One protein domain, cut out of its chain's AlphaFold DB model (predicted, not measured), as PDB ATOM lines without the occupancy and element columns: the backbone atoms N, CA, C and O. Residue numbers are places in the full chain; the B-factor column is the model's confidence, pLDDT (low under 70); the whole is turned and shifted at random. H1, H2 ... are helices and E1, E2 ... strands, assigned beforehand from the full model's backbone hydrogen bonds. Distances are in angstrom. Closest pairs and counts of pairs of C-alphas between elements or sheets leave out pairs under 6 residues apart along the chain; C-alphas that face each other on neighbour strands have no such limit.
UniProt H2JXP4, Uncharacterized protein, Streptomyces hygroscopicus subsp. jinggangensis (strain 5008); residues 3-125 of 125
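This is residues 3 to 125 of the 125 residues of an uncharacterized protein of Streptomyces hygroscopicus subsp. jinggangensis (strain 5008) (UniProt H2JXP4). A twisted sheet of four strands is covered on one face by H1 and by the end of H3, making two layers, helices over one sheet face; the rest of H3 reaches past the E3 edge, and residues 65 to 70 stick out beyond H2. The printed part has 123 residues, class mixed, in the order E1 E2 H1 H2 H3 E3 E4; the sheet, E2 - E1 - E4 - E3, is antiparallel. It is only just compact, close to loose, with a radius of gyration of the C-alphas of 16.0 A, and flat, spanning 47 by 40 by 22 A.

Find C-alpha 3 at (64.502, 106.663, 132.256), where E1, residues 3 to 11, begins. E2, residues 21 to 31, bends by 62 degrees at residue 24. Next come H1, residues 34 to 48, 21.6 A, H2, residues 58 to 63, and H3, residues 80 to 100, 30.4 A. E3, residues 106 to 113, and E4, residues 116 to 124, follow; E4 ends at C-alpha 124, (63.437, 100.162, 133.127).

Look for N 6 and O 27, 2.9 A, in the hairpin E1 and E2; N 5 and O 121, 2.8 A, between E1 and E4; and N 109 and O 120, 2.9 A, in the hairpin E3 and E4. H1 is on the sheet, 9.3 A high, along the strands. H3 is on the same face and touches H1, closest at the C-alphas of Ala 38 and Gly 91, 4.9 A, at a steep tilt of 38 degrees, opposite ways. H2 is not on the sheet; it is close to H3 but not clearly touching, with the closest C-alphas, Phe 60 and Trp 93, 7.9 A apart. Every O i to N i+4 pair is within hydrogen-bond range in H1 and H3, and 1 of 2 in H2.

The farthest C-alphas, Glu 16 and Gly 70, are 49.1 A apart. The printed part has no cut; the link H2 to H3 is long. Expect pLDDT under 70 at residue 51, residues 55 to 83 and residues 85 to 86.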
ATOM      1  N   ALA A   3      63.833 105.447 131.816       95.75
ATOM      2  CA  ALA A   3      64.502 106.663 132.256       95.75
ATOM      3  C   ALA A   3      65.976 106.593 131.857       95.75
ATOM      4  O   ALA A   3      66.665 105.650 132.233       95.75
ATOM      5  N   VAL A   4      66.447 107.600 131.130       96.06
ATOM      6  CA  VAL A   4      67.831 107.691 130.662       96.06
ATOM      7  C   VAL A   4      68.526 108.850 131.366       96.06
ATOM      8  O   VAL A   4      67.960 109.940 131.497       96.06
ATOM      9  N   SER A   5      69.749 108.621 131.837       96.25
ATOM     10  CA  SER A   5      70.610 109.619 132.468       96.25
ATOM     11  C   SER A   5      71.992 109.582 131.832       96.25
ATOM     12  O   SER A   5      72.687 108.579 131.922       96.25
ATOM     13  N   ILE A   6      72.406 110.705 131.253       94.31
ATOM     14  CA  ILE A   6      73.703 110.874 130.595       94.31
ATOM     15  C   ILE A   6      74.515 111.870 131.415       94.31
ATOM     16  O   ILE A   6      74.061 112.998 131.618       94.31
ATOM     17  N   GLY A   7      75.672 111.472 131.929       92.56
ATOM     18  CA  GLY A   7      76.541 112.309 132.750       92.56
ATOM     19  C   GLY A   7      77.947 112.414 132.177       92.56
ATOM     20  O   GLY A   7      78.608 111.402 132.011       92.56
ATOM     21  N   ASP A   8      78.435 113.630 131.966       91.12
ATOM     22  CA  ASP A   8      79.821 113.880 131.571       91.12
ATOM     23  C   ASP A   8      80.655 114.178 132.815       91.12
ATOM     24  O   ASP A   8      80.333 115.078 133.601       91.12
ATOM     25  N   PHE A   9      81.745 113.443 132.992       88.56
ATOM     26  CA  PHE A   9      82.650 113.559 134.125       88.56
ATOM     27  C   PHE A   9      84.041 113.959 133.654       88.56
ATOM     28  O   PHE A   9      84.585 113.404 132.710       88.56
ATOM     29  N   THR A  10      84.645 114.921 134.348       89.94
ATOM     30  CA  THR A  10      85.985 115.439 134.033       89.94
ATOM     31  C   THR A  10      86.934 115.178 135.187       89.94
ATOM     32  O   THR A  10      86.545 115.294 136.355       89.94
ATOM     33  N   LYS A  11      88.181 114.822 134.872       85.00
ATOM     34  CA  LYS A  11      89.221 114.584 135.872       85.00
ATOM     35  C   LYS A  11      89.524 115.876 136.622       85.00
ATOM     36  O   LYS A  11      89.723 116.940 136.030       85.00
ATOM     37  N   VAL A  12      89.552 115.796 137.945       86.44
ATOM     38  CA  VAL A  12      89.898 116.941 138.785       86.44
ATOM     39  C   VAL A  12      91.415 117.110 138.759       86.44
ATOM     40  O   VAL A  12      92.154 116.192 139.092       86.44
ATOM     41  N   LYS A  13      91.884 118.295 138.351       81.31
ATOM     42  CA  LYS A  13      93.322 118.613 138.284       81.31
ATOM     43  C   LYS A  13      93.944 118.892 139.656       81.31
ATOM     44  O   LYS A  13      95.161 118.866 139.778       81.31
ATOM     45  N   ASN A  14      93.125 119.195 140.665       80.31
ATOM     46  CA  ASN A  14      93.604 119.511 142.005       80.31
ATOM     47  C   ASN A  14      94.002 118.219 142.756       80.31
ATOM     48  O   ASN A  14      93.107 117.413 143.028       80.31
ATOM     49  N   PRO A  15      95.285 118.040 143.129       73.31
ATOM     50  CA  PRO A  15      95.749 116.870 143.878       73.31
ATOM     51  C   PRO A  15      95.156 116.764 145.293       73.31
ATOM     52  O   PRO A  15      95.112 115.671 145.846       73.31
ATOM     53  N   GLU A  16      94.653 117.858 145.870       80.56
ATOM     54  CA  GLU A  16      94.019 117.869 147.199       80.56
ATOM     55  C   GLU A  16      92.528 117.478 147.159       80.56
ATOM     56  O   GLU A  16      91.859 117.378 148.193       80.56
ATOM     57  N   SER A  17      91.968 117.262 145.965       74.69
ATOM     58  CA  SER A  17      90.572 116.861 145.815       74.69
ATOM     59  C   SER A  17      90.353 115.426 146.293       74.69
ATOM     60  O   SER A  17      90.926 114.483 145.756       74.69
ATOM     61  N   LYS A  18      89.402 115.235 147.217       77.38
ATOM     62  CA  LYS A  18      88.952 113.897 147.656       77.38
ATOM     63  C   LYS A  18      88.279 113.076 146.546       77.38
ATOM     64  O   LYS A  18      88.085 111.877 146.713       77.38
ATOM     65  N   LYS A  19      87.864 113.713 145.446       77.50
ATOM     66  CA  LYS A  19      87.220 113.056 144.300       77.50
ATOM     67  C   LYS A  19      88.095 113.193 143.060       77.50
ATOM     68  O   LYS A  19      88.464 114.311 142.697       77.50
ATOM     69  N   ALA A  20      88.360 112.069 142.393       79.56
ATOM     70  CA  ALA A  20      89.159 112.015 141.167       79.56
ATOM     71  C   ALA A  20      88.448 112.648 139.957       79.56
ATOM     72  O   ALA A  20      89.105 113.189 139.070       79.56
ATOM     73  N   TYR A  21      87.111 112.634 139.947       83.69
ATOM     74  CA  TYR A  21      86.285 113.179 138.870       83.69
ATOM     75  C   TYR A  21      85.169 114.073 139.415       83.69
ATOM     76  O   TYR A  21      84.667 113.870 140.525       83.69
ATOM     77  N   ARG A  22      84.757 115.057 138.612       87.75
ATOM     78  CA  ARG A  22      83.587 115.907 138.865       87.75
ATOM     79  C   ARG A  22      82.607 115.814 137.700       87.75
ATOM     80  O   ARG A  22      83.032 115.816 136.547       87.75
ATOM     81  N   CYS A  23      81.310 115.778 138.000       89.62
ATOM     82  CA  CYS A  23      80.272 115.870 136.976       89.62
ATOM     83  C   CYS A  23      80.284 117.288 136.389       89.62
ATOM     84  O   CYS A  23      80.118 118.263 137.124       89.62
ATOM     85  N   ALA A  24      80.534 117.396 135.088       90.38
ATOM     86  CA  ALA A  24      80.504 118.645 134.340       90.38
ATOM     87  C   ALA A  24      79.094 118.946 133.822       90.38
ATOM     88  O   ALA A  24      78.639 120.087 133.889       90.38
ATOM     89  N   LYS A  25      78.394 117.918 133.336       93.50
ATOM     90  CA  LYS A  25      77.053 118.030 132.763       93.50
ATOM     91  C   LYS A  25      76.263 116.762 133.049       93.50
ATOM     92  O   LYS A  25      76.825 115.672 133.059       93.50
ATOM     93  N   ARG A  26      74.952 116.900 133.267       94.75
ATOM     94  CA  ARG A  26      74.035 115.762 133.346       94.75
ATOM     95  C   ARG A  26      72.721 116.082 132.648       94.75
ATOM     96  O   ARG A  26      72.092 117.093 132.948       94.75
ATOM     97  N   THR A  27      72.305 115.193 131.758       95.25
ATOM     98  CA  THR A  27      71.041 115.252 131.022       95.25
ATOM     99  C   THR A  27      70.185 114.064 131.436       95.25
ATOM    100  O   THR A  27      70.705 112.968 131.633       95.25
ATOM    101  N   LYS A  28      68.874 114.267 131.584       95.81
ATOM    102  CA  LYS A  28      67.923 113.193 131.880       95.81
ATOM    103  C   LYS A  28      66.703 113.313 130.989       95.81
ATOM    104  O   LYS A  28      66.231 114.424 130.756       95.81
ATOM    105  N   TYR A  29      66.176 112.183 130.549       96.00
ATOM    106  CA  TYR A  29      64.912 112.136 129.827       96.00
ATOM    107  C   TYR A  29      64.198 110.805 130.054       96.00
ATOM    108  O   TYR A  29      64.759 109.856 130.603       96.00
ATOM    109  N   VAL A  30      62.931 110.758 129.649       95.25
ATOM    110  CA  VAL A  30      62.113 109.548 129.665       95.25
ATOM    111  C   VAL A  30      61.639 109.285 128.245       95.25
ATOM    112  O   VAL A  30      61.211 110.209 127.554       95.25
ATOM    113  N   THR A  31      61.724 108.037 127.802       95.56
ATOM    114  CA  THR A  31      61.244 107.617 126.484       95.56
ATOM    115  C   THR A  31      60.639 106.219 126.557       95.56
ATOM    116  O   THR A  31      61.010 105.414 127.411       95.56
ATOM    117  N   GLY A  32      59.682 105.936 125.676       93.12
ATOM    118  CA  GLY A  32      59.181 104.581 125.428       93.12
ATOM    119  C   GLY A  32      59.838 103.912 124.221       93.12
ATOM    120  O   GLY A  32      59.536 102.758 123.952       93.12
ATOM    121  N   ASP A  33      60.705 104.634 123.506       94.25
ATOM    122  CA  ASP A  33      61.322 104.218 122.245       94.25
ATOM    123  C   ASP A  33      62.793 103.805 122.459       94.25
ATOM    124  O   ASP A  33      63.628 104.687 122.695       94.25
ATOM    125  N   PRO A  34      63.117 102.497 122.393       92.25
ATOM    126  CA  PRO A  34      64.485 101.986 122.478       92.25
ATOM    127  C   PRO A  34      65.407 102.486 121.362       92.25
ATOM    128  O   PRO A  34      66.580 102.753 121.625       92.25
ATOM    129  N   SER A  35      64.894 102.669 120.142       92.31
ATOM    130  CA  SER A  35      65.703 103.088 118.994       92.31
ATOM    131  C   SER A  35      66.223 104.513 119.180       92.31
ATOM    132  O   SER A  35      67.366 104.815 118.839       92.31
ATOM    133  N   ARG A  36      65.437 105.386 119.825       93.94
ATOM    134  CA  ARG A  36      65.905 106.715 120.242       93.94
ATOM    135  C   ARG A  36      67.076 106.640 121.229       93.94
ATOM    136  O   ARG A  36      68.011 107.429 121.123       93.94
ATOM    137  N   ILE A  37      67.040 105.702 122.178       93.38
ATOM    138  CA  ILE A  37      68.117 105.526 123.166       93.38
ATOM    139  C   ILE A  37      69.405 105.062 122.472       93.38
ATOM    140  O   ILE A  37      70.479 105.600 122.745       93.38
ATOM    141  N   ALA A  38      69.292 104.124 121.528       90.81
ATOM    142  CA  ALA A  38      70.413 103.661 120.712       90.81
ATOM    143  C   ALA A  38      71.027 104.793 119.865       90.81
ATOM    144  O   ALA A  38      72.247 104.957 119.839       90.81
ATOM    145  N   GLN A  39      70.199 105.630 119.232       91.69
ATOM    146  CA  GLN A  39      70.665 106.792 118.462       91.69
ATOM    147  C   GLN A  39      71.424 107.813 119.319       91.69
ATOM    148  O   GLN A  39      72.440 108.356 118.872       91.69
ATOM    149  N   ASP A  40      70.970 108.067 120.548       91.75
ATOM    150  CA  ASP A  40      71.660 108.975 121.469       91.75
ATOM    151  C   ASP A  40      73.038 108.428 121.863       91.75
ATOM    152  O   ASP A  40      74.027 109.163 121.847       91.75
ATOM    153  N   ALA A  41      73.133 107.130 122.154       88.12
ATOM    154  CA  ALA A  41      74.404 106.487 122.471       88.12
ATOM    155  C   ALA A  41      75.377 106.484 121.277       88.12
ATOM    156  O   ALA A  41      76.548 106.831 121.442       88.12
ATOM    157  N   ILE A  42      74.891 106.202 120.063       88.25
ATOM    158  CA  ILE A  42      75.677 106.333 118.824       88.25
ATOM    159  C   ILE A  42      76.184 107.766 118.645       88.25
ATOM    160  O   ILE A  42      77.334 107.985 118.264       88.25
ATOM    161  N   THR A  43      75.335 108.758 118.912       90.31
ATOM    162  CA  THR A  43      75.710 110.171 118.792       90.31
ATOM    163  C   THR A  43      76.841 110.521 119.759       90.31
ATOM    164  O   THR A  43      77.776 111.227 119.380       90.31
ATOM    165  N   LEU A  44      76.803 109.998 120.989       86.56
ATOM    166  CA  LEU A  44      77.886 110.175 121.959       86.56
ATOM    167  C   LEU A  44      79.200 109.545 121.486       86.56
ATOM    168  O   LEU A  44      80.237 110.195 121.581       86.56
ATOM    169  N   LEU A  45      79.154 108.332 120.930       82.69
ATOM    170  CA  LEU A  45      80.336 107.661 120.380       82.69
ATOM    171  C   LEU A  45      80.948 108.447 119.218       82.69
ATOM    172  O   LEU A  45      82.139 108.748 119.243       82.69
ATOM    173  N   LYS A  46      80.124 108.875 118.253       83.25
ATOM    174  CA  LYS A  46      80.575 109.702 117.121       83.25
ATOM    175  C   LYS A  46      81.244 110.996 117.582       83.25
ATOM    176  O   LYS A  46      82.264 111.393 117.028       83.25
ATOM    177  N   ASN A  47      80.689 111.645 118.606       85.12
ATOM    178  CA  ASN A  47      81.250 112.879 119.154       85.12
ATOM    179  C   ASN A  47      82.560 112.659 119.924       85.12
ATOM    180  O   ASN A  47      83.375 113.576 119.997       85.12
ATOM    181  N   ALA A  48      82.759 111.478 120.514       79.38
ATOM    182  CA  ALA A  48      83.998 111.129 121.204       79.38
ATOM    183  C   ALA A  48      85.158 110.855 120.236       79.38
ATOM    184  O   ALA A  48      86.317 111.037 120.607       79.38
ATOM    185  N   GLY A  49      84.845 110.475 118.998       73.12
ATOM    186  CA  GLY A  49      85.815 110.226 117.941       73.12
ATOM    187  C   GLY A  49      86.053 108.740 117.688       73.12
ATOM    188  O   GLY A  49      85.432 107.863 118.288       73.12
ATOM    189  N   LYS A  50      86.952 108.469 116.741       70.81
ATOM    190  CA  LYS A  50      87.199 107.122 116.224       70.81
ATOM    191  C   LYS A  50      87.764 106.186 117.295       70.81
ATOM    192  O   LYS A  50      88.589 106.592 118.109       70.81
ATOM    193  N   GLY A  51      87.345 104.921 117.254       67.25
ATOM    194  CA  GLY A  51      87.853 103.853 118.125       67.25
ATOM    195  C   GLY A  51      87.319 103.866 119.564       67.25
ATOM    196  O   GLY A  51      87.729 103.040 120.377       67.25
ATOM    197  N   MET A  52      86.405 104.779 119.892       75.06
ATOM    198  CA  MET A  52      85.826 104.910 121.229       75.06
ATOM    199  C   MET A  52      84.683 103.906 121.437       75.06
ATOM    200  O   MET A  52      83.891 103.678 120.527       75.06
ATOM    201  N   ARG A  53      84.580 103.303 122.633       73.62
ATOM    202  CA  ARG A  53      83.551 102.300 122.981       73.62
ATOM    203  C   ARG A  53      83.117 102.419 124.446       73.62
ATOM    204  O   ARG A  53      83.890 102.879 125.285       73.62
ATOM    205  N   PHE A  54      81.897 101.986 124.761       76.19
ATOM    206  CA  PHE A  54      81.417 101.906 126.143       76.19
ATOM    207  C   PHE A  54      81.946 100.647 126.858       76.19
ATOM    208  O   PHE A  54      81.896  99.549 126.302       76.19
ATOM    209  N   SER A  55      82.375 100.767 128.117       68.44
ATOM    210  CA  SER A  55      82.519  99.627 129.029       68.44
ATOM    211  C   SER A  55      81.133  99.104 129.414       68.44
ATOM    212  O   SER A  55      80.218  99.900 129.625       68.44
ATOM    213  N   GLY A  56      80.973  97.781 129.474       62.00
ATOM    214  CA  GLY A  56      79.670  97.104 129.581       62.00
ATOM    215  C   GLY A  56      79.192  96.477 128.263       62.00
ATOM    216  O   GLY A  56      78.329  95.606 128.274       62.00
ATOM    217  N   MET A  57      79.821  96.833 127.138       63.44
ATOM    218  CA  MET A  57      79.694  96.121 125.858       63.44
ATOM    219  C   MET A  57      80.736  94.994 125.714       63.44
ATOM    220  O   MET A  57      81.081  94.598 124.608       63.44
ATOM    221  N   GLU A  58      81.284  94.478 126.813       58.59
ATOM    222  CA  GLU A  58      82.382  93.495 126.788       58.59
ATOM    223  C   GLU A  58      81.949  92.168 126.139       58.59
ATOM    224  O   GLU A  58      82.707  91.583 125.371       58.59
ATOM    225  N   GLU A  59      80.683  91.770 126.317       51.16
ATOM    226  CA  GLU A  59      80.068  90.622 125.627       51.16
ATOM    227  C   GLU A  59      80.018  90.798 124.097       51.16
ATOM    228  O   GLU A  59      79.996  89.820 123.351       51.16
ATOM    229  N   PHE A  60      80.034  92.040 123.603       48.78
ATOM    230  CA  PHE A  60      80.142  92.333 122.173       48.78
ATOM    231  C   PHE A  60      81.569  92.079 121.652       48.78
ATOM    232  O   PHE A  60      81.736  91.697 120.496       48.78
ATOM    233  N   GLY A  61      82.591  92.203 122.509       42.97
ATOM    234  CA  GLY A  61      83.984  91.873 122.185       42.97
ATOM    235  C   GLY A  61      84.254  90.372 122.026       42.97
ATOM    236  O   GLY A  61      85.177  89.999 121.306       42.97
ATOM    237  N   GLU A  62      83.436  89.513 122.642       39.88
ATOM    238  CA  GLU A  62      83.515  88.053 122.469       39.88
ATOM    239  C   GLU A  62      82.595  87.530 121.347       39.88
ATOM    240  O   GLU A  62      82.906  86.509 120.734       39.88
ATOM    241  N   ALA A  63      81.495  88.231 121.027       36.59
ATOM    242  CA  ALA A  63      80.501  87.795 120.033       36.59
ATOM    243  C   ALA A  63      80.632  88.442 118.638       36.59
ATOM    244  O   ALA A  63      80.042  87.940 117.683       36.59
ATOM    245  N   HIS A  64      81.431  89.499 118.481       37.94
ATOM    246  CA  HIS A  64      81.869  89.993 117.177       37.94
ATOM    247  C   HIS A  64      83.385  90.038 117.142       37.94
ATOM    248  O   HIS A  64      83.993  91.040 117.492       37.94
ATOM    249  N   GLY A  65      83.953  88.918 116.693       30.80
ATOM    250  CA  GLY A  65      85.276  88.857 116.102       30.80
ATOM    251  C   GLY A  65      86.348  89.490 116.967       30.80
ATOM    252  O   GLY A  65      86.675  90.669 116.837       30.80
ATOM    253  N   PHE A  66      87.012  88.640 117.739       31.75
ATOM    254  CA  PHE A  66      88.459  88.690 117.794       31.75
ATOM    255  C   PHE A  66      89.044  89.463 116.599       31.75
ATOM    256  O   PHE A  66      88.821  89.115 115.434       31.75
ATOM    257  N   TRP A  67      89.900  90.425 116.917       40.44
ATOM    258  CA  TRP A  67      91.032  90.880 116.113       40.44
ATOM    259  C   TRP A  67      91.970  89.721 115.664       40.44
ATOM    260  O   TRP A  67      93.168  89.916 115.513       40.44
ATOM    261  N   ASN A  68      91.450  88.503 115.456       33.16
ATOM    262  CA  ASN A  68      92.164  87.303 115.034       33.16
ATOM    263  C   ASN A  68      91.462  86.470 113.947       33.16
ATOM    264  O   ASN A  68      92.124  85.572 113.447       33.16
ATOM    265  N   ASP A  69      90.234  86.764 113.493       33.59
ATOM    266  CA  ASP A  69      89.670  86.062 112.323       33.59
ATOM    267  C   ASP A  69      89.167  87.030 111.237       33.59
ATOM    268  O   ASP A  69      88.019  87.460 111.185       33.59
ATOM    269  N   GLY A  70      90.072  87.345 110.308       37.34
ATOM    270  CA  GLY A  70      89.732  87.420 108.884       37.34
ATOM    271  C   GLY A  70      89.176  88.718 108.300       37.34
ATOM    272  O   GLY A  70      89.345  88.905 107.098       37.34
ATOM    273  N   HIS A  71      88.613  89.651 109.072       38.41
ATOM    274  CA  HIS A  71      88.367  91.009 108.563       38.41
ATOM    275  C   HIS A  71      89.508  91.938 108.966       38.41
ATOM    276  O   HIS A  71      89.426  92.711 109.916       38.41
ATOM    277  N   LYS A  72      90.611  91.856 108.212       38.81
ATOM    278  CA  LYS A  72      91.592  92.940 108.184       38.81
ATOM    279  C   LYS A  72      90.884  94.165 107.611       38.81
ATOM    280  O   LYS A  72      90.611  94.186 106.411       38.81
ATOM    281  N   CYS A  73      90.618  95.182 108.431       41.16
ATOM    282  CA  CYS A  73      90.563  96.531 107.875       41.16
ATOM    283  C   CYS A  73      91.920  96.713 107.154       41.16
ATOM    284  O   CYS A  73      92.956  96.392 107.744       41.16
ATOM    285  N   PRO A  74      91.937  97.066 105.860       44.44
ATOM    286  CA  PRO A  74      93.144  96.992 105.033       44.44
ATOM    287  C   PRO A  74      94.274  97.936 105.475       44.44
ATOM    288  O   PRO A  74      95.391  97.788 104.984       44.44
ATOM    289  N   ASP A  75      94.021  98.827 106.437       45.38
ATOM    290  CA  ASP A  75      94.951  99.850 106.900       45.38
ATOM    291  C   ASP A  75      95.164  99.802 108.422       45.38
ATOM    292  O   ASP A  75      94.331  99.308 109.181       45.38
ATOM    293  N   ALA A  76      96.310 100.330 108.869       52.75
ATOM    294  CA  ALA A  76      96.689 100.445 110.283       52.75
ATOM    295  C   ALA A  76      95.796 101.417 111.090       52.75
ATOM    296  O   ALA A  76      95.907 101.464 112.314       52.75
ATOM    297  N   ASP A  77      94.904 102.138 110.408       51.56
ATOM    298  CA  ASP A  77      93.885 103.017 110.973       51.56
ATOM    299  C   ASP A  77      92.481 102.453 110.680       51.56
ATOM    300  O   ASP A  77      92.261 101.877 109.608       51.56
ATOM    301  N   PRO A  78      91.499 102.616 111.590       55.91
ATOM    302  CA  PRO A  78      90.131 102.173 111.346       55.91
ATOM    303  C   PRO A  78      89.562 102.885 110.114       55.91
ATOM    304  O   PRO A  78      89.386 104.108 110.106       55.91
ATOM    305  N   SER A  79      89.280 102.109 109.063       62.50
ATOM    306  CA  SER A  79      88.617 102.622 107.867       62.50
ATOM    307  C   SER A  79      87.206 103.102 108.216       62.50
ATOM    308  O   SER A  79      86.566 102.581 109.134       62.50
ATOM    309  N   ASP A  80      86.688 104.071 107.459       68.44
ATOM    310  CA  ASP A  80      85.330 104.604 107.660       68.44
ATOM    311  C   ASP A  80      84.248 103.505 107.564       68.44
ATOM    312  O   ASP A  80      83.194 103.592 108.194       68.44
ATOM    313  N   GLU A  81      84.512 102.442 106.801       66.19
ATOM    314  CA  GLU A  81      83.632 101.276 106.699       66.19
ATOM    315  C   GLU A  81      83.613 100.448 107.990       66.19
ATOM    316  O   GLU A  81      82.534 100.093 108.467       66.19
ATOM    317  N   CYS A  82      84.783 100.178 108.576       63.88
ATOM    318  CA  CYS A  82      84.883  99.465 109.848       63.88
ATOM    319  C   CYS A  82      84.212 100.266 110.976       63.88
ATOM    320  O   CYS A  82      83.439  99.719 111.760       63.88
ATOM    321  N   GLU A  83      84.419 101.584 111.000       66.75
ATOM    322  CA  GLU A  83      83.774 102.492 111.953       66.75
ATOM    323  C   GLU A  83      82.242 102.489 111.818       66.75
ATOM    324  O   GLU A  83      81.522 102.424 112.816       66.75
ATOM    325  N   ARG A  84      81.722 102.497 110.582       73.75
ATOM    326  CA  ARG A  84      80.279 102.410 110.326       73.75
ATOM    327  C   ARG A  84      79.682 101.114 110.878       73.75
ATOM    328  O   ARG A  84      78.643 101.170 111.532       73.75
ATOM    329  N   LEU A  85      80.330  99.975 110.630       69.62
ATOM    330  CA  LEU A  85      79.856  98.669 111.096       69.62
ATOM    331  C   LEU A  85      79.844  98.578 112.627       69.62
ATOM    332  O   LEU A  85      78.889  98.059 113.200       69.62
ATOM    333  N   GLU A  86      80.858  99.126 113.301       69.19
ATOM    334  CA  GLU A  86      80.888  99.188 114.769       69.19
ATOM    335  C   GLU A  86      79.764 100.059 115.336       69.19
ATOM    336  O   GLU A  86      79.130  99.696 116.329       69.19
ATOM    337  N   ILE A  87      79.488 101.195 114.696       77.12
ATOM    338  CA  ILE A  87      78.405 102.098 115.091       77.12
ATOM    339  C   ILE A  87      77.036 101.432 114.924       77.12
ATOM    340  O   ILE A  87      76.195 101.541 115.817       77.12
ATOM    341  N   GLU A  88      76.807 100.755 113.798       77.69
ATOM    342  CA  GLU A  88      75.564 100.021 113.534       77.69
ATOM    343  C   GLU A  88      75.360  98.919 114.576       77.69
ATOM    344  O   GLU A  88      74.329  98.878 115.248       77.69
ATOM    345  N   ALA A  89      76.387  98.106 114.806       75.12
ATOM    346  CA  ALA A  89      76.307  97.009 115.756       75.12
ATOM    347  C   ALA A  89      76.178  97.483 117.217       75.12
ATOM    348  O   ALA A  89      75.507  96.842 118.028       75.12
ATOM    349  N   CYS A  90      76.759  98.637 117.561       80.19
ATOM    350  CA  CYS A  90      76.521  99.287 118.846       80.19
ATOM    351  C   CYS A  90      75.051  99.687 119.015       80.19
ATOM    352  O   CYS A  90      74.462  99.415 120.065       80.19
ATOM    353  N   GLY A  91      74.452 100.288 117.983       84.31
ATOM    354  CA  GLY A  91      73.031 100.624 117.975       84.31
ATOM    355  C   GLY A  91      72.153  99.411 118.249       84.31
ATOM    356  O   GLY A  91      71.332  99.441 119.167       84.31
ATOM    357  N   ASP A  92      72.391  98.329 117.511       84.50
ATOM    358  CA  ASP A  92      71.642  97.079 117.637       84.50
ATOM    359  C   ASP A  92      71.786  96.459 119.032       84.50
ATOM    360  O   ASP A  92      70.799  96.027 119.636       84.50
ATOM    361  N   TRP A  93      73.005  96.444 119.581       85.06
ATOM    362  CA  TRP A  93      73.259  95.903 120.915       85.06
ATOM    363  C   TRP A  93      72.529  96.700 121.998       85.06
ATOM    364  O   TRP A  93      71.875  96.105 122.857       85.06
ATOM    365  N   ILE A  94      72.599  98.036 121.952       87.12
ATOM    366  CA  ILE A  94      71.925  98.894 122.934       87.12
ATOM    367  C   ILE A  94      70.418  98.720 122.816       87.12
ATOM    368  O   ILE A  94      69.748  98.523 123.827       87.12
ATOM    369  N   GLU A  95      69.880  98.740 121.598       90.00
ATOM    370  CA  GLU A  95      68.451  98.559 121.385       90.00
ATOM    371  C   GLU A  95      67.968  97.212 121.944       90.00
ATOM    372  O   GLU A  95      66.968  97.163 122.667       90.00
ATOM    373  N   LYS A  96      68.705  96.129 121.666       88.88
ATOM    374  CA  LYS A  96      68.416  94.798 122.204       88.88
ATOM    375  C   LYS A  96      68.460  94.789 123.733       88.88
ATOM    376  O   LYS A  96      67.481  94.387 124.358       88.88
ATOM    377  N   ARG A  97      69.547  95.276 124.339       86.56
ATOM    378  CA  ARG A  97      69.713  95.302 125.801       86.56
ATOM    379  C   ARG A  97      68.628  96.115 126.493       86.56
ATOM    380  O   ARG A  97      68.103  95.681 127.510       86.56
ATOM    381  N   VAL A  98      68.249  97.259 125.927       90.06
ATOM    382  CA  VAL A  98      67.155  98.087 126.450       90.06
ATOM    383  C   VAL A  98      65.829  97.334 126.432       90.06
ATOM    384  O   VAL A  98      65.082  97.409 127.403       90.06
ATOM    385  N   ARG A  99      65.525  96.610 125.347       89.69
ATOM    386  CA  ARG A  99      64.293  95.811 125.232       89.69
ATOM    387  C   ARG A  99      64.240  94.658 126.236       89.69
ATOM    388  O   ARG A  99      63.147  94.237 126.601       89.69
ATOM    389  N   GLU A 100      65.396  94.153 126.653       91.12
ATOM    390  CA  GLU A 100      65.530  93.063 127.623       91.12
ATOM    391  C   GLU A 100      65.483  93.540 129.086       91.12
ATOM    392  O   GLU A 100      65.347  92.704 129.976       91.12
ATOM    393  N   LEU A 101      65.551  94.853 129.354       89.88
ATOM    394  CA  LEU A 101      65.493  95.394 130.716       89.88
ATOM    395  C   LEU A 101      64.132  95.142 131.375       89.88
ATOM    396  O   LEU A 101      63.088  95.615 130.913       89.88
ATOM    397  N   GLY A 102      64.165  94.491 132.534       88.88
ATOM    398  CA  GLY A 102      63.039  94.392 133.447       88.88
ATOM    399  C   GLY A 102      62.693  95.720 134.130       88.88
ATOM    400  O   GLY A 102      63.428  96.711 134.104       88.88
ATOM    401  N   THR A 103      61.534  95.753 134.792       91.62
ATOM    402  CA  THR A 103      61.119  96.915 135.594       91.62
ATOM    403  C   THR A 103      62.033  97.082 136.807       91.62
ATOM    404  O   THR A 103      62.176  96.165 137.609       91.62
ATOM    405  N   GLY A 104      62.617  98.270 136.969       89.75
ATOM    406  CA  GLY A 104      63.561  98.577 138.045       89.75
ATOM    407  C   GLY A 104      65.005  98.157 137.763       89.75
ATOM    408  O   GLY A 104      65.888  98.552 138.523       89.75
ATOM    409  N   GLU A 105      65.260  97.422 136.680       92.75
ATOM    410  CA  GLU A 105      66.612  97.059 136.258       92.75
ATOM    411  C   GLU A 105      67.302  98.229 135.557       92.75
ATOM    412  O   GLU A 105      66.653  99.085 134.942       92.75
ATOM    413  N   SER A 106      68.631  98.266 135.644       90.50
ATOM    414  CA  SER A 106      69.456  99.267 134.977       90.50
ATOM    415  C   SER A 106      70.614  98.638 134.220       90.50
ATOM    416  O   SER A 106      71.207  97.660 134.669       90.50
ATOM    417  N   VAL A 107      70.951  99.250 133.089       88.25
ATOM    418  CA  VAL A 107      72.219  99.036 132.394       88.25
ATOM    419  C   VAL A 107      72.986 100.349 132.382       88.25
ATOM    420  O   VAL A 107      72.433 101.409 132.069       88.25
ATOM    421  N   ASP A 108      74.263 100.248 132.721       88.00
ATOM    422  CA  ASP A 108      75.169 101.375 132.839       88.00
ATOM    423  C   ASP A 108      76.291 101.180 131.822       88.00
ATOM    424  O   ASP A 108      76.934 100.132 131.782       88.00
ATOM    425  N   LEU A 109      76.507 102.189 130.987       85.19
ATOM    426  CA  LEU A 109      77.544 102.202 129.964       85.19
ATOM    427  C   LEU A 109      78.505 103.356 130.254       85.19
ATOM    428  O   LEU A 109      78.055 104.487 130.460       85.19
ATOM    429  N   HIS A 110      79.819 103.114 130.232       83.69
ATOM    430  CA  HIS A 110      80.809 104.184 130.441       83.69
ATOM    431  C   HIS A 110      81.757 104.340 129.261       83.69
ATOM    432  O   HIS A 110      82.458 103.417 128.875       83.69
ATOM    433  N   LEU A 111      81.809 105.538 128.696       82.94
ATOM    434  CA  LEU A 111      82.721 105.904 127.623       82.94
ATOM    435  C   LEU A 111      83.926 106.621 128.226       82.94
ATOM    436  O   LEU A 111      83.822 107.788 128.609       82.94
ATOM    437  N   ALA A 112      85.054 105.928 128.357       77.25
ATOM    438  CA  ALA A 112      86.276 106.506 128.911       77.25
ATOM    439  C   ALA A 112      86.940 107.452 127.904       77.25
ATOM    440  O   ALA A 112      87.105 107.087 126.752       77.25
ATOM    441  N   LEU A 113      87.358 108.639 128.340       72.94
ATOM    442  CA  LEU A 113      88.073 109.647 127.552       72.94
ATOM    443  C   LEU A 113      89.406 109.975 128.245       72.94
ATOM    444  O   LEU A 113      89.540 109.814 129.456       72.94
ATOM    445  N   GLU A 114      90.386 110.523 127.525       73.00
ATOM    446  CA  GLU A 114      91.703 110.858 128.102       73.00
ATOM    447  C   GLU A 114      91.608 111.764 129.352       73.00
ATOM    448  O   GLU A 114      92.358 111.626 130.321       73.00
ATOM    449  N   SER A 115      90.641 112.685 129.358       79.62
ATOM    450  CA  SER A 115      90.454 113.683 130.418       79.62
ATOM    451  C   SER A 115      89.210 113.458 131.289       79.62
ATOM    452  O   SER A 115      88.894 114.299 132.142       79.62
ATOM    453  N   GLY A 116      88.498 112.341 131.116       83.75
ATOM    454  CA  GLY A 116      87.186 112.150 131.728       83.75
ATOM    455  C   GLY A 116      86.482 110.862 131.320       83.75
ATOM    456  O   GLY A 116      87.102 109.936 130.822       83.75
ATOM    457  N   PHE A 117      85.175 110.800 131.536       86.19
ATOM    458  CA  PHE A 117      84.324 109.753 130.973       86.19
ATOM    459  C   PHE A 117      82.878 110.237 130.859       86.19
ATOM    460  O   PHE A 117      82.466 111.139 131.591       86.19
ATOM    461  N   THR A 118      82.104 109.618 129.976       89.12
ATOM    462  CA  THR A 118      80.651 109.797 129.895       89.12
ATOM    463  C   THR A 118      79.967 108.551 130.444       89.12
ATOM    464  O   THR A 118      80.280 107.438 130.049       89.12
ATOM    465  N   GLU A 119      79.040 108.732 131.372       89.88
ATOM    466  CA  GLU A 119      78.171 107.700 131.932       89.88
ATOM    467  C   GLU A 119      76.809 107.773 131.240       89.88
ATOM    468  O   GLU A 119      76.204 108.844 131.179       89.88
ATOM    469  N   PHE A 120      76.316 106.648 130.739       90.81
ATOM    470  CA  PHE A 120      75.019 106.515 130.091       90.81
ATOM    471  C   PHE A 120      74.232 105.404 130.790       90.81
ATOM    472  O   PHE A 120      74.504 104.223 130.603       90.81
ATOM    473  N   ILE A 121      73.280 105.799 131.635       92.38
ATOM    474  CA  ILE A 121      72.475 104.897 132.468       92.38
ATOM    475  C   ILE A 121      71.063 104.828 131.908       92.38
ATOM    476  O   ILE A 121      70.420 105.866 131.719       92.38
ATOM    477  N   ILE A 122      70.557 103.615 131.718       93.94
ATOM    478  CA  ILE A 122      69.197 103.345 131.253       93.94
ATOM    479  C   ILE A 122      68.506 102.492 132.310       93.94
ATOM    480  O   ILE A 122      69.004 101.431 132.666       93.94
ATOM    481  N   THR A 123      67.360 102.940 132.815       95.44
ATOM    482  CA  THR A 123      66.587 102.214 133.830       95.44
ATOM    483  C   THR A 123      65.192 101.887 133.312       95.44
ATOM    484  O   THR A 123      64.461 102.797 132.902       95.44
ATOM    485  N   GLY A 124      64.801 100.614 133.387       93.12
ATOM    486  CA  GLY A 124      63.437 100.162 133.127       93.12
ATOM    487  C   GLY A 124      62.461 100.728 134.163       93.12
ATOM    488  O   GLY A 124      62.694 100.652 135.371       93.12
ATOM    489  N   LYS A 125      61.377 101.342 133.691       86.25
ATOM    490  CA  LYS A 125      60.293 101.939 134.485       86.25
ATOM    491  C   LYS A 125      58.985 101.210 134.264       86.25
ATOM    492  O   LYS A 125      58.636 100.999 133.073       86.25
TER     493      LYS A 125